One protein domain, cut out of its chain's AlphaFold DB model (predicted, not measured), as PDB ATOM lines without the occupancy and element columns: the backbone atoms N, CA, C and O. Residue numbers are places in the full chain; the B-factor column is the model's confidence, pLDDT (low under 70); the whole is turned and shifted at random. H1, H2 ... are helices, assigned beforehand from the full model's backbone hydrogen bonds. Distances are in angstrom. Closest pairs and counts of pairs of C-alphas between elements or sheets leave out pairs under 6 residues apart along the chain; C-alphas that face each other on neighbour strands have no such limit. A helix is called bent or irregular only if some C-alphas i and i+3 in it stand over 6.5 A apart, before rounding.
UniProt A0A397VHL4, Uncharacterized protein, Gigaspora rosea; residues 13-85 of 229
ATOM      1  N   GLU A  13     137.752 196.332 123.947       91.31
ATOM      2  CA  GLU A  13     138.162 197.713 124.199       91.31
ATOM      3  C   GLU A  13     137.867 198.605 122.987       91.31
ATOM      4  O   GLU A  13     137.322 199.701 123.125       91.31
ATOM      5  N   MET A  14     138.150 198.103 121.779       92.31
ATOM      6  CA  MET A  14     137.850 198.809 120.531       92.31
ATOM      7  C   MET A  14     136.344 198.899 120.289       92.31
ATOM      8  O   MET A  14     135.851 199.938 119.856       92.31
ATOM      9  N   LEU A  15     135.589 197.845 120.616       90.88
ATOM     10  CA  LEU A  15     134.129 197.882 120.531       90.88
ATOM     11  C   LEU A  15     133.522 198.893 121.506       90.88
ATOM     12  O   LEU A  15     132.627 199.627 121.105       90.88
ATOM     13  N   ILE A  16     134.019 198.977 122.744       92.31
ATOM     14  CA  ILE A  16     133.591 199.988 123.724       92.31
ATOM     15  C   ILE A  16     133.933 201.395 123.219       92.31
ATOM     16  O   ILE A  16     133.104 202.305 123.292       92.31
ATOM     17  N   TYR A  17     135.131 201.575 122.654       92.44
ATOM     18  CA  TYR A  17     135.564 202.849 122.086       92.44
ATOM     19  C   TYR A  17     134.690 203.306 120.911       92.44
ATOM     20  O   TYR A  17     134.378 204.493 120.803       92.44
ATOM     21  N   ILE A  18     134.271 202.378 120.050       91.38
ATOM     22  CA  ILE A  18     133.312 202.658 118.979       91.38
ATOM     23  C   ILE A  18     131.944 202.963 119.588       91.38
ATOM     24  O   ILE A  18     131.366 204.003 119.289       91.38
ATOM     25  N   PHE A  19     131.453 202.097 120.480       92.00
ATOM     26  CA  PHE A  19     130.126 202.192 121.083       92.00
ATOM     27  C   PHE A  19     129.879 203.560 121.718       92.00
ATOM     28  O   PHE A  19     128.881 204.199 121.388       92.00
ATOM     29  N   LYS A  20     130.810 204.061 122.544       92.12
ATOM     30  CA  LYS A  20     130.659 205.365 123.219       92.12
ATOM     31  C   LYS A  20     130.475 206.542 122.248       92.12
ATOM     32  O   LYS A  20     129.883 207.547 122.624       92.12
ATOM     33  N   ARG A  21     130.948 206.420 121.001       92.50
ATOM     34  CA  ARG A  21     130.882 207.468 119.965       92.50
ATOM     35  C   ARG A  21     129.626 207.404 119.100       92.50
ATOM     36  O   ARG A  21     129.356 208.347 118.362       92.50
ATOM     37  N   VAL A  22     128.857 206.323 119.174       89.94
ATOM     38  CA  VAL A  22     127.643 206.165 118.372       89.94
ATOM     39  C   VAL A  22     126.515 207.009 118.958       89.94
ATOM     40  O   VAL A  22     126.129 206.812 120.105       89.94
ATOM     41  N   ARG A  23     125.927 207.899 118.149       86.38
ATOM     42  CA  ARG A  23     124.814 208.771 118.567       86.38
ATOM     43  C   ARG A  23     123.560 207.990 118.980       86.38
ATOM     44  O   ARG A  23     122.919 208.332 119.962       86.38
ATOM     45  N   SER A  24     123.212 206.937 118.235       84.44
ATOM     46  CA  SER A  24     122.067 206.063 118.534       84.44
ATOM     47  C   SER A  24     122.511 204.597 118.580       84.44
ATOM     48  O   SER A  24     122.612 203.947 117.536       84.44
ATOM     49  N   PRO A  25     122.813 204.048 119.772       86.81
ATOM     50  CA  PRO A  25     123.373 202.705 119.888       86.81
ATOM     51  C   PRO A  25     122.360 201.590 119.583       86.81
ATOM     52  O   PRO A  25     122.776 200.453 119.379       86.81
ATOM     53  N   LYS A  26     121.051 201.887 119.508       87.62
ATOM     54  CA  LYS A  26     119.979 200.885 119.323       87.62
ATOM     55  C   LYS A  26     120.224 199.971 118.121       87.62
ATOM     56  O   LYS A  26     120.208 198.754 118.271       87.62
ATOM     57  N   ASN A  27     120.516 200.543 116.955       87.00
ATOM     58  CA  ASN A  27     120.744 199.760 115.738       87.00
ATOM     59  C   ASN A  27     121.979 198.859 115.882       87.00
ATOM     60  O   ASN A  27     121.932 197.681 115.547       87.00
ATOM     61  N   LEU A  28     123.058 199.389 116.467       86.62
ATOM     62  CA  LEU A  28     124.296 198.638 116.665       86.62
ATOM     63  C   LEU A  28     124.118 197.472 117.656       86.62
ATOM     64  O   LEU A  28     124.668 196.390 117.446       86.62
ATOM     65  N   ILE A  29     123.326 197.682 118.709       91.19
ATOM     66  CA  ILE A  29     122.948 196.652 119.684       91.19
ATOM     67  C   ILE A  29     122.195 195.512 118.990       91.19
ATOM     68  O   ILE A  29     122.528 194.347 119.198       91.19
ATOM     69  N   LEU A  30     121.224 195.834 118.130       89.25
ATOM     70  CA  LEU A  30     120.418 194.834 117.423       89.25
ATOM     71  C   LEU A  30     121.231 194.029 116.401       89.25
ATOM     72  O   LEU A  30     120.998 192.835 116.229       89.25
ATOM     73  N   SER A  31     122.216 194.652 115.750       87.44
ATOM     74  CA  SER A  31     123.029 193.991 114.726       87.44
ATOM     75  C   SER A  31     124.112 193.060 115.284       87.44
ATOM     76  O   SER A  31     124.590 192.185 114.562       87.44
ATOM     77  N   CYS A  32     124.546 193.225 116.540       86.38
ATOM     78  CA  CYS A  32     125.694 192.488 117.071       86.38
ATOM     79  C   CYS A  32     125.499 192.025 118.520       86.38
ATOM     80  O   CYS A  32     125.536 192.824 119.451       86.38
ATOM     81  N   LYS A  33     125.458 190.701 118.743       90.12
ATOM     82  CA  LYS A  33     125.361 190.102 120.092       90.12
ATOM     83  C   LYS A  33     126.486 190.536 121.040       90.12
ATOM     84  O   LYS A  33     126.256 190.655 122.237       90.12
ATOM     85  N   ARG A  34     127.706 190.760 120.531       91.19
ATOM     86  CA  ARG A  34     128.825 191.266 121.353       91.19
ATOM     87  C   ARG A  34     128.564 192.702 121.797       91.19
ATOM     88  O   ARG A  34     128.771 193.002 122.967       91.19
ATOM     89  N   VAL A  35     128.062 193.547 120.893       90.31
ATOM     90  CA  VAL A  35     127.680 194.922 121.233       90.31
ATOM     91  C   VAL A  35     126.505 194.935 122.211       90.31
ATOM     92  O   VAL A  35     126.544 195.657 123.198       90.31
ATOM     93  N   ALA A  36     125.508 194.073 122.003       91.81
ATOM     94  CA  ALA A  36     124.387 193.932 122.923       91.81
ATOM     95  C   ALA A  36     124.814 193.527 124.339       91.81
ATOM     96  O   ALA A  36     124.192 193.947 125.306       91.81
ATOM     97  N   ARG A  37     125.877 192.723 124.482       93.25
ATOM     98  CA  ARG A  37     126.430 192.372 125.798       93.25
ATOM     99  C   ARG A  37     127.125 193.561 126.455       93.25
ATOM    100  O   ARG A  37     126.809 193.867 127.596       93.25
ATOM    101  N   ILE A  38     128.023 194.254 125.745       93.94
ATOM    102  CA  ILE A  38     128.727 195.415 126.324       93.94
ATOM    103  C   ILE A  38     127.775 196.580 126.613       93.94
ATOM    104  O   ILE A  38     128.017 197.336 127.540       93.94
ATOM    105  N   SER A  39     126.671 196.725 125.871       92.25
ATOM    106  CA  SER A  39     125.700 197.798 126.112       92.25
ATOM    107  C   SER A  39     124.911 197.622 127.409       92.25
ATOM    108  O   SER A  39     124.228 198.556 127.822       92.25
ATOM    109  N   GLN A  40     124.949 196.435 128.022       93.19
ATOM    110  CA  GLN A  40     124.355 196.201 129.339       93.19
ATOM    111  C   GLN A  40     125.306 196.550 130.485       93.19
ATOM    112  O   GLN A  40     124.840 196.699 131.609       93.19
ATOM    113  N   ASP A  41     126.604 196.709 130.215       95.50
ATOM    114  CA  ASP A  41     127.590 197.070 131.230       95.50
ATOM    115  C   ASP A  41     127.343 198.512 131.727       95.50
ATOM    116  O   ASP A  41     127.372 199.452 130.917       95.50
ATOM    117  N   PRO A  42     127.123 198.721 133.040       97.00
ATOM    118  CA  PRO A  42     126.905 200.049 133.603       97.00
ATOM    119  C   PRO A  42     128.045 201.032 133.323       97.00
ATOM    120  O   PRO A  42     127.787 202.207 133.065       97.00
ATOM    121  N   GLN A  43     129.296 200.562 133.307       96.62
ATOM    122  CA  GLN A  43     130.461 201.401 133.027       96.62
ATOM    123  C   GLN A  43     130.460 201.883 131.576       96.62
ATOM    124  O   GLN A  43     130.809 203.032 131.303       96.62
ATOM    125  N   VAL A  44     130.023 201.035 130.643       96.00
ATOM    126  CA  VAL A  44     129.913 201.384 129.220       96.00
ATOM    127  C   VAL A  44     128.739 202.335 128.982       96.00
ATOM    128  O   VAL A  44     128.891 203.301 128.233       96.00
ATOM    129  N   LYS A  45     127.593 202.115 129.643       95.81
ATOM    130  CA  LYS A  45     126.446 203.042 129.609       95.81
ATOM    131  C   LYS A  45     126.832 204.427 130.134       95.81
ATOM    132  O   LYS A  45     126.536 205.423 129.471       95.81
ATOM    133  N   ALA A  46     127.527 204.484 131.272       97.25
ATOM    134  CA  ALA A  46     128.034 205.721 131.861       97.25
ATOM    135  C   ALA A  46     129.017 206.441 130.923       97.25
ATOM    136  O   ALA A  46     128.827 207.618 130.610       97.25
ATOM    137  N   ALA A  47     130.005 205.722 130.387       95.88
ATOM    138  CA  ALA A  47     130.978 206.290 129.455       95.88
ATOM    139  C   ALA A  47     130.314 206.830 128.179       95.88
ATOM    140  O   ALA A  47     130.693 207.891 127.683       95.88
ATOM    141  N   TRP A  48     129.319 206.115 127.643       96.00
ATOM    142  CA  TRP A  48     128.556 206.565 126.481       96.00
ATOM    143  C   TRP A  48     127.790 207.853 126.790       96.00
ATOM    144  O   TRP A  48     127.936 208.829 126.059       96.00
ATOM    145  N   ILE A  49     127.029 207.910 127.886       95.31
ATOM    146  CA  ILE A  49     126.182 209.078 128.155       95.31
ATOM    147  C   ILE A  49     126.989 210.330 128.520       95.31
ATOM    148  O   ILE A  49     126.638 211.431 128.094       95.31
ATOM    149  N   ILE A  50     128.110 210.164 129.227       95.69
ATOM    150  CA  ILE A  50     129.056 211.252 129.502       95.69
ATOM    151  C   ILE A  50     129.692 211.743 128.198       95.69
ATOM    152  O   ILE A  50     129.814 212.949 128.001       95.69
ATOM    153  N   TYR A  51     130.058 210.840 127.283       95.56
ATOM    154  CA  TYR A  51     130.625 211.231 125.991       95.56
ATOM    155  C   TYR A  51     129.618 211.994 125.117       95.56
ATOM    156  O   TYR A  51     129.991 212.963 124.464       95.56
ATOM    157  N   GLN A  52     128.351 211.568 125.097       93.12
ATOM    158  CA  GLN A  52     127.329 212.158 124.227       93.12
ATOM    159  C   GLN A  52     126.803 213.509 124.734       93.12
ATOM    160  O   GLN A  52     126.557 214.400 123.925       93.12
ATOM    161  N   PHE A  53     126.631 213.672 126.050       92.06
ATOM    162  CA  PHE A  53     125.962 214.850 126.628       92.06
ATOM    163  C   PHE A  53     126.848 215.673 127.569       92.06
ATOM    164  O   PHE A  53     126.412 216.687 128.116       92.06
ATOM    165  N   GLY A  54     128.097 215.251 127.764       93.69
ATOM    166  CA  GLY A  54     129.037 215.884 128.676       93.69
ATOM    167  C   GLY A  54     128.754 215.577 130.148       93.69
ATOM    168  O   GLY A  54     127.670 215.143 130.544       93.69
ATOM    169  N   ALA A  55     129.751 215.856 130.987       94.75
ATOM    170  CA  ALA A  55     129.681 215.637 132.430       94.75
ATOM    171  C   ALA A  55     128.515 216.390 133.095       94.75
ATOM    172  O   ALA A  55     127.896 215.873 134.019       94.75
ATOM    173  N   ALA A  56     128.187 217.589 132.603       92.94
ATOM    174  CA  ALA A  56     127.197 218.476 133.206       92.94
ATOM    175  C   ALA A  56     125.743 217.992 133.059       92.94
ATOM    176  O   ALA A  56     124.941 218.156 133.975       92.94
ATOM    177  N   HIS A  57     125.393 217.390 131.919       91.38
ATOM    178  CA  HIS A  57     123.999 217.056 131.597       91.38
ATOM    179  C   HIS A  57     123.729 215.551 131.519       91.38
ATOM    180  O   HIS A  57     122.571 215.150 131.380       91.38
ATOM    181  N   CYS A  58     124.762 214.711 131.643       93.75
ATOM    182  CA  CYS A  58     124.646 213.259 131.522       93.75
ATOM    183  C   CYS A  58     123.541 212.649 132.400       93.75
ATOM    184  O   CYS A  58     122.769 211.834 131.902       93.75
ATOM    185  N   LEU A  59     123.400 213.075 133.661       93.12
ATOM    186  CA  LEU A  59     122.366 212.563 134.567       93.12
ATOM    187  C   LEU A  59     120.949 212.970 134.137       93.12
ATOM    188  O   LEU A  59     120.038 212.149 134.185       93.12
ATOM    189  N   SER A  60     120.755 214.205 133.664       89.69
ATOM    190  CA  SER A  60     119.450 214.656 133.159       89.69
ATOM    191  C   SER A  60     119.034 213.859 131.924       89.69
ATOM    192  O   SER A  60     117.915 213.347 131.860       89.69
ATOM    193  N   HIS A  61     119.962 213.643 130.990       89.44
ATOM    194  CA  HIS A  61     119.708 212.786 129.837       89.44
ATOM    195  C   HIS A  61     119.505 211.315 130.221       89.44
ATOM    196  O   HIS A  61     118.682 210.648 129.601       89.44
ATOM    197  N   ALA A  62     120.188 210.812 131.255       91.44
ATOM    198  CA  ALA A  62     120.017 209.437 131.724       91.44
ATOM    199  C   ALA A  62     118.587 209.186 132.206       91.44
ATOM    200  O   ALA A  62     117.990 208.169 131.864       91.44
ATOM    201  N   ILE A  63     118.030 210.143 132.954       88.56
ATOM    202  CA  ILE A  63     116.649 210.091 133.437       88.56
ATOM    203  C   ILE A  63     115.667 210.120 132.259       88.56
ATOM    204  O   ILE A  63     114.739 209.317 132.221       88.56
ATOM    205  N   ASN A  64     115.919 210.962 131.253       84.38
ATOM    206  CA  ASN A  64     115.078 211.045 130.052       84.38
ATOM    207  C   ASN A  64     115.080 209.757 129.210       84.38
ATOM    208  O   ASN A  64     114.095 209.465 128.537       84.38
ATOM    209  N   LEU A  65     116.165 208.975 129.236       86.62
ATOM    210  CA  LEU A  65     116.218 207.659 128.583       86.62
ATOM    211  C   LEU A  65     115.391 206.596 129.321       86.62
ATOM    212  O   LEU A  65     115.078 205.555 128.740       86.62
ATOM    213  N   GLY A  66     115.007 206.873 130.568       85.56
ATOM    214  CA  GLY A  66     114.067 206.082 131.344       85.56
ATOM    215  C   GLY A  66     114.698 204.952 132.168       85.56
ATOM    216  O   GLY A  66     115.911 204.717 132.132       85.56
ATOM    217  N   PRO A  67     113.856 204.211 132.910       84.88
ATOM    218  CA  PRO A  67     114.295 203.224 133.901       84.88
ATOM    219  C   PRO A  67     114.970 201.986 133.290       84.88
ATOM    220  O   PRO A  67     115.678 201.265 133.982       84.88
ATOM    221  N   THR A  68     114.790 201.727 131.991       87.62
ATOM    222  CA  THR A  68     115.500 200.641 131.288       87.62
ATOM    223  C   THR A  68     116.973 200.971 131.038       87.62
ATOM    224  O   THR A  68     117.795 200.072 130.842       87.62
ATOM    225  N   PHE A  69     117.316 202.261 131.028       91.19
ATOM    226  CA  PHE A  69     118.685 202.731 130.881       91.19
ATOM    227  C   PHE A  69     119.334 203.001 132.239       91.19
ATOM    228  O   PHE A  69     120.454 202.542 132.461       91.19
ATOM    229  N   LEU A  70     118.645 203.743 133.112       93.50
ATOM    230  CA  LEU A  70     119.187 204.239 134.373       93.50
ATOM    231  C   LEU A  70     118.695 203.418 135.572       93.50
ATOM    232  O   LEU A  70     117.555 203.559 136.012       93.50
ATOM    233  N   ASP A  71     119.610 202.644 136.143       95.31
ATOM    234  CA  ASP A  71     119.487 202.020 137.459       95.31
ATOM    235  C   ASP A  71     120.550 202.583 138.428       95.31
ATOM    236  O   ASP A  71     121.348 203.454 138.065       95.31
ATOM    237  N   VAL A  72     120.569 202.095 139.673       96.81
ATOM    238  CA  VAL A  72     121.520 202.550 140.705       96.81
ATOM    239  C   VAL A  72     122.973 202.298 140.291       96.81
ATOM    240  O   VAL A  72     123.837 203.137 140.540       96.81
ATOM    241  N   THR A  73     123.256 201.179 139.620       97.75
ATOM    242  CA  THR A  73     124.622 200.836 139.195       97.75
ATOM    243  C   THR A  73     125.117 201.764 138.089       97.75
ATOM    244  O   THR A  73     126.272 202.190 138.114       97.75
ATOM    245  N   VAL A  74     124.236 202.147 137.161       97.44
ATOM    246  CA  VAL A  74     124.527 203.124 136.107       97.44
ATOM    247  C   VAL A  74     124.682 204.521 136.701       97.44
ATOM    248  O   VAL A  74     125.631 205.218 136.353       97.44
ATOM    249  N   ALA A  75     123.807 204.927 137.627       97.25
ATOM    250  CA  ALA A  75     123.912 206.218 138.309       97.25
ATOM    251  C   ALA A  75     125.241 206.347 139.074       97.25
ATOM    252  O   ALA A  75     125.946 207.347 138.933       97.25
ATOM    253  N   GLN A  76     125.621 205.303 139.816       97.81
ATOM    254  CA  GLN A  76     126.912 205.226 140.495       97.81
ATOM    255  C   GLN A  76     128.073 205.312 139.500       97.81
ATOM    256  O   GLN A  76     129.001 206.088 139.716       97.81
ATOM    257  N   ALA A  77     128.021 204.555 138.400       98.19
ATOM    258  CA  ALA A  77     129.059 204.584 137.375       98.19
ATOM    259  C   ALA A  77     129.204 205.975 136.735       98.19
ATOM    260  O   ALA A  77     130.327 206.424 136.523       98.19
ATOM    261  N   ILE A  78     128.097 206.685 136.484       98.00
ATOM    262  CA  ILE A  78     128.117 208.058 135.961       98.00
ATOM    263  C   ILE A  78     128.864 208.989 136.920       98.00
ATOM    264  O   ILE A  78     129.775 209.692 136.486       98.00
ATOM    265  N   ILE A  79     128.524 208.973 138.213       96.88
ATOM    266  CA  ILE A  79     129.169 209.836 139.218       96.88
ATOM    267  C   ILE A  79     130.661 209.499 139.336       96.88
ATOM    268  O   ILE A  79     131.504 210.391 139.263       96.88
ATOM    269  N   THR A  80     131.008 208.212 139.443       97.38
ATOM    270  CA  THR A  80     132.404 207.763 139.562       97.38
ATOM    271  C   THR A  80     133.247 208.132 138.337       97.38
ATOM    272  O   THR A  80     134.432 208.424 138.475       97.38
ATOM    273  N   GLN A  81     132.655 208.156 137.140       96.88
ATOM    274  CA  GLN A  81     133.341 208.538 135.901       96.88
ATOM    275  C   GLN A  81     133.363 210.057 135.641       96.88
ATOM    276  O   GLN A  81     133.795 210.491 134.572       96.88
ATOM    277  N   GLY A  82     132.930 210.879 136.601       95.12
ATOM    278  CA  GLY A  82     133.017 212.338 136.520       95.12
ATOM    279  C   GLY A  82     131.753 213.036 136.015       95.12
ATOM    280  O   GLY A  82     131.808 214.219 135.687       95.12
ATOM    281  N   GLY A  83     130.614 212.342 135.959       96.44
ATOM    282  CA  GLY A  83     129.311 212.983 135.808       96.44
ATOM    283  C   GLY A  83     129.013 213.903 136.995       96.44
ATOM    284  O   GLY A  83     129.207 213.530 138.152       96.44
ATOM    285  N   LEU A  84     128.553 215.122 136.714       95.12
ATOM    286  CA  LEU A  84     128.336 216.139 137.737       95.12
ATOM    287  C   LEU A  84     126.958 215.982 138.376       95.12
ATOM    288  O   LEU A  84     125.929 216.174 137.729       95.12
ATOM    289  N   LEU A  85     126.951 215.698 139.676       95.31
ATOM    290  CA  LEU A  85     125.754 215.736 140.506       95.31
ATOM    291  C   LEU A  85     125.604 217.133 141.112       95.31
ATOM    292  O   LEU A  85     126.105 217.381 142.201       95.31
TER     293      LEU A  85
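Overview. This is residues 13 to 85 of the 229 residues of an uncharacterized protein of Gigaspora rosea (UniProt A0A397VHL4). Arm H4a of the bent helix H4 makes the middle, with H1 packed on it toward one end and H5, in a hairpin with arm H4b, toward the other; H2 and H3 form a corner at H1's end. The printed part has 73 residues with five named helices, H1 to H5 in order, and no named strand: all helix. It is compact, radius of gyration of the C-alphas 11.3 A, spanning 33 by 23 by 18 A.

Arrangement. H1, residues 13 to 21, touches H4a, residues 42 to 52, closest C-alphas Lys 20 and Trp 48, 4.1 A. H2, residues 25 to 31, and H3, residues 33 to 38, touch only at the corner, closest C-alphas Ile 29 and Ala 36, 4.5 A. H5, residues 72 to 80, touches H4a at a steep tilt of 55 degrees, closest C-alphas Pro 42 and Val 74, 4.6 A. Every O i to N i+4 pair is within hydrogen-bond range in H2, H3, H4a and H5, 4 of 5 in H1.

Along the chain. H1 begins at C-alpha 13 (138.162, 197.713, 124.199). H4, residues 42 to 65, assigned as one helix by its hydrogen bonds, is bent: C-alphas 52 and 55 are 9.2 A apart. H4b, residues 55 to 65, 16.1 A long, is irregular, C-alphas 56 and 59 being 7.8 A apart, with 5 of 7 O i to N i+4 pairs within range. H5 ends at C-alpha 80 (132.404, 207.763, 139.562).

Size, cuts and confidence. The farthest C-alphas, Ser 31 and Leu 85, are 33.8 A apart. The printed part has no cut and no long link, and no printed residue is under 70 in pLDDT.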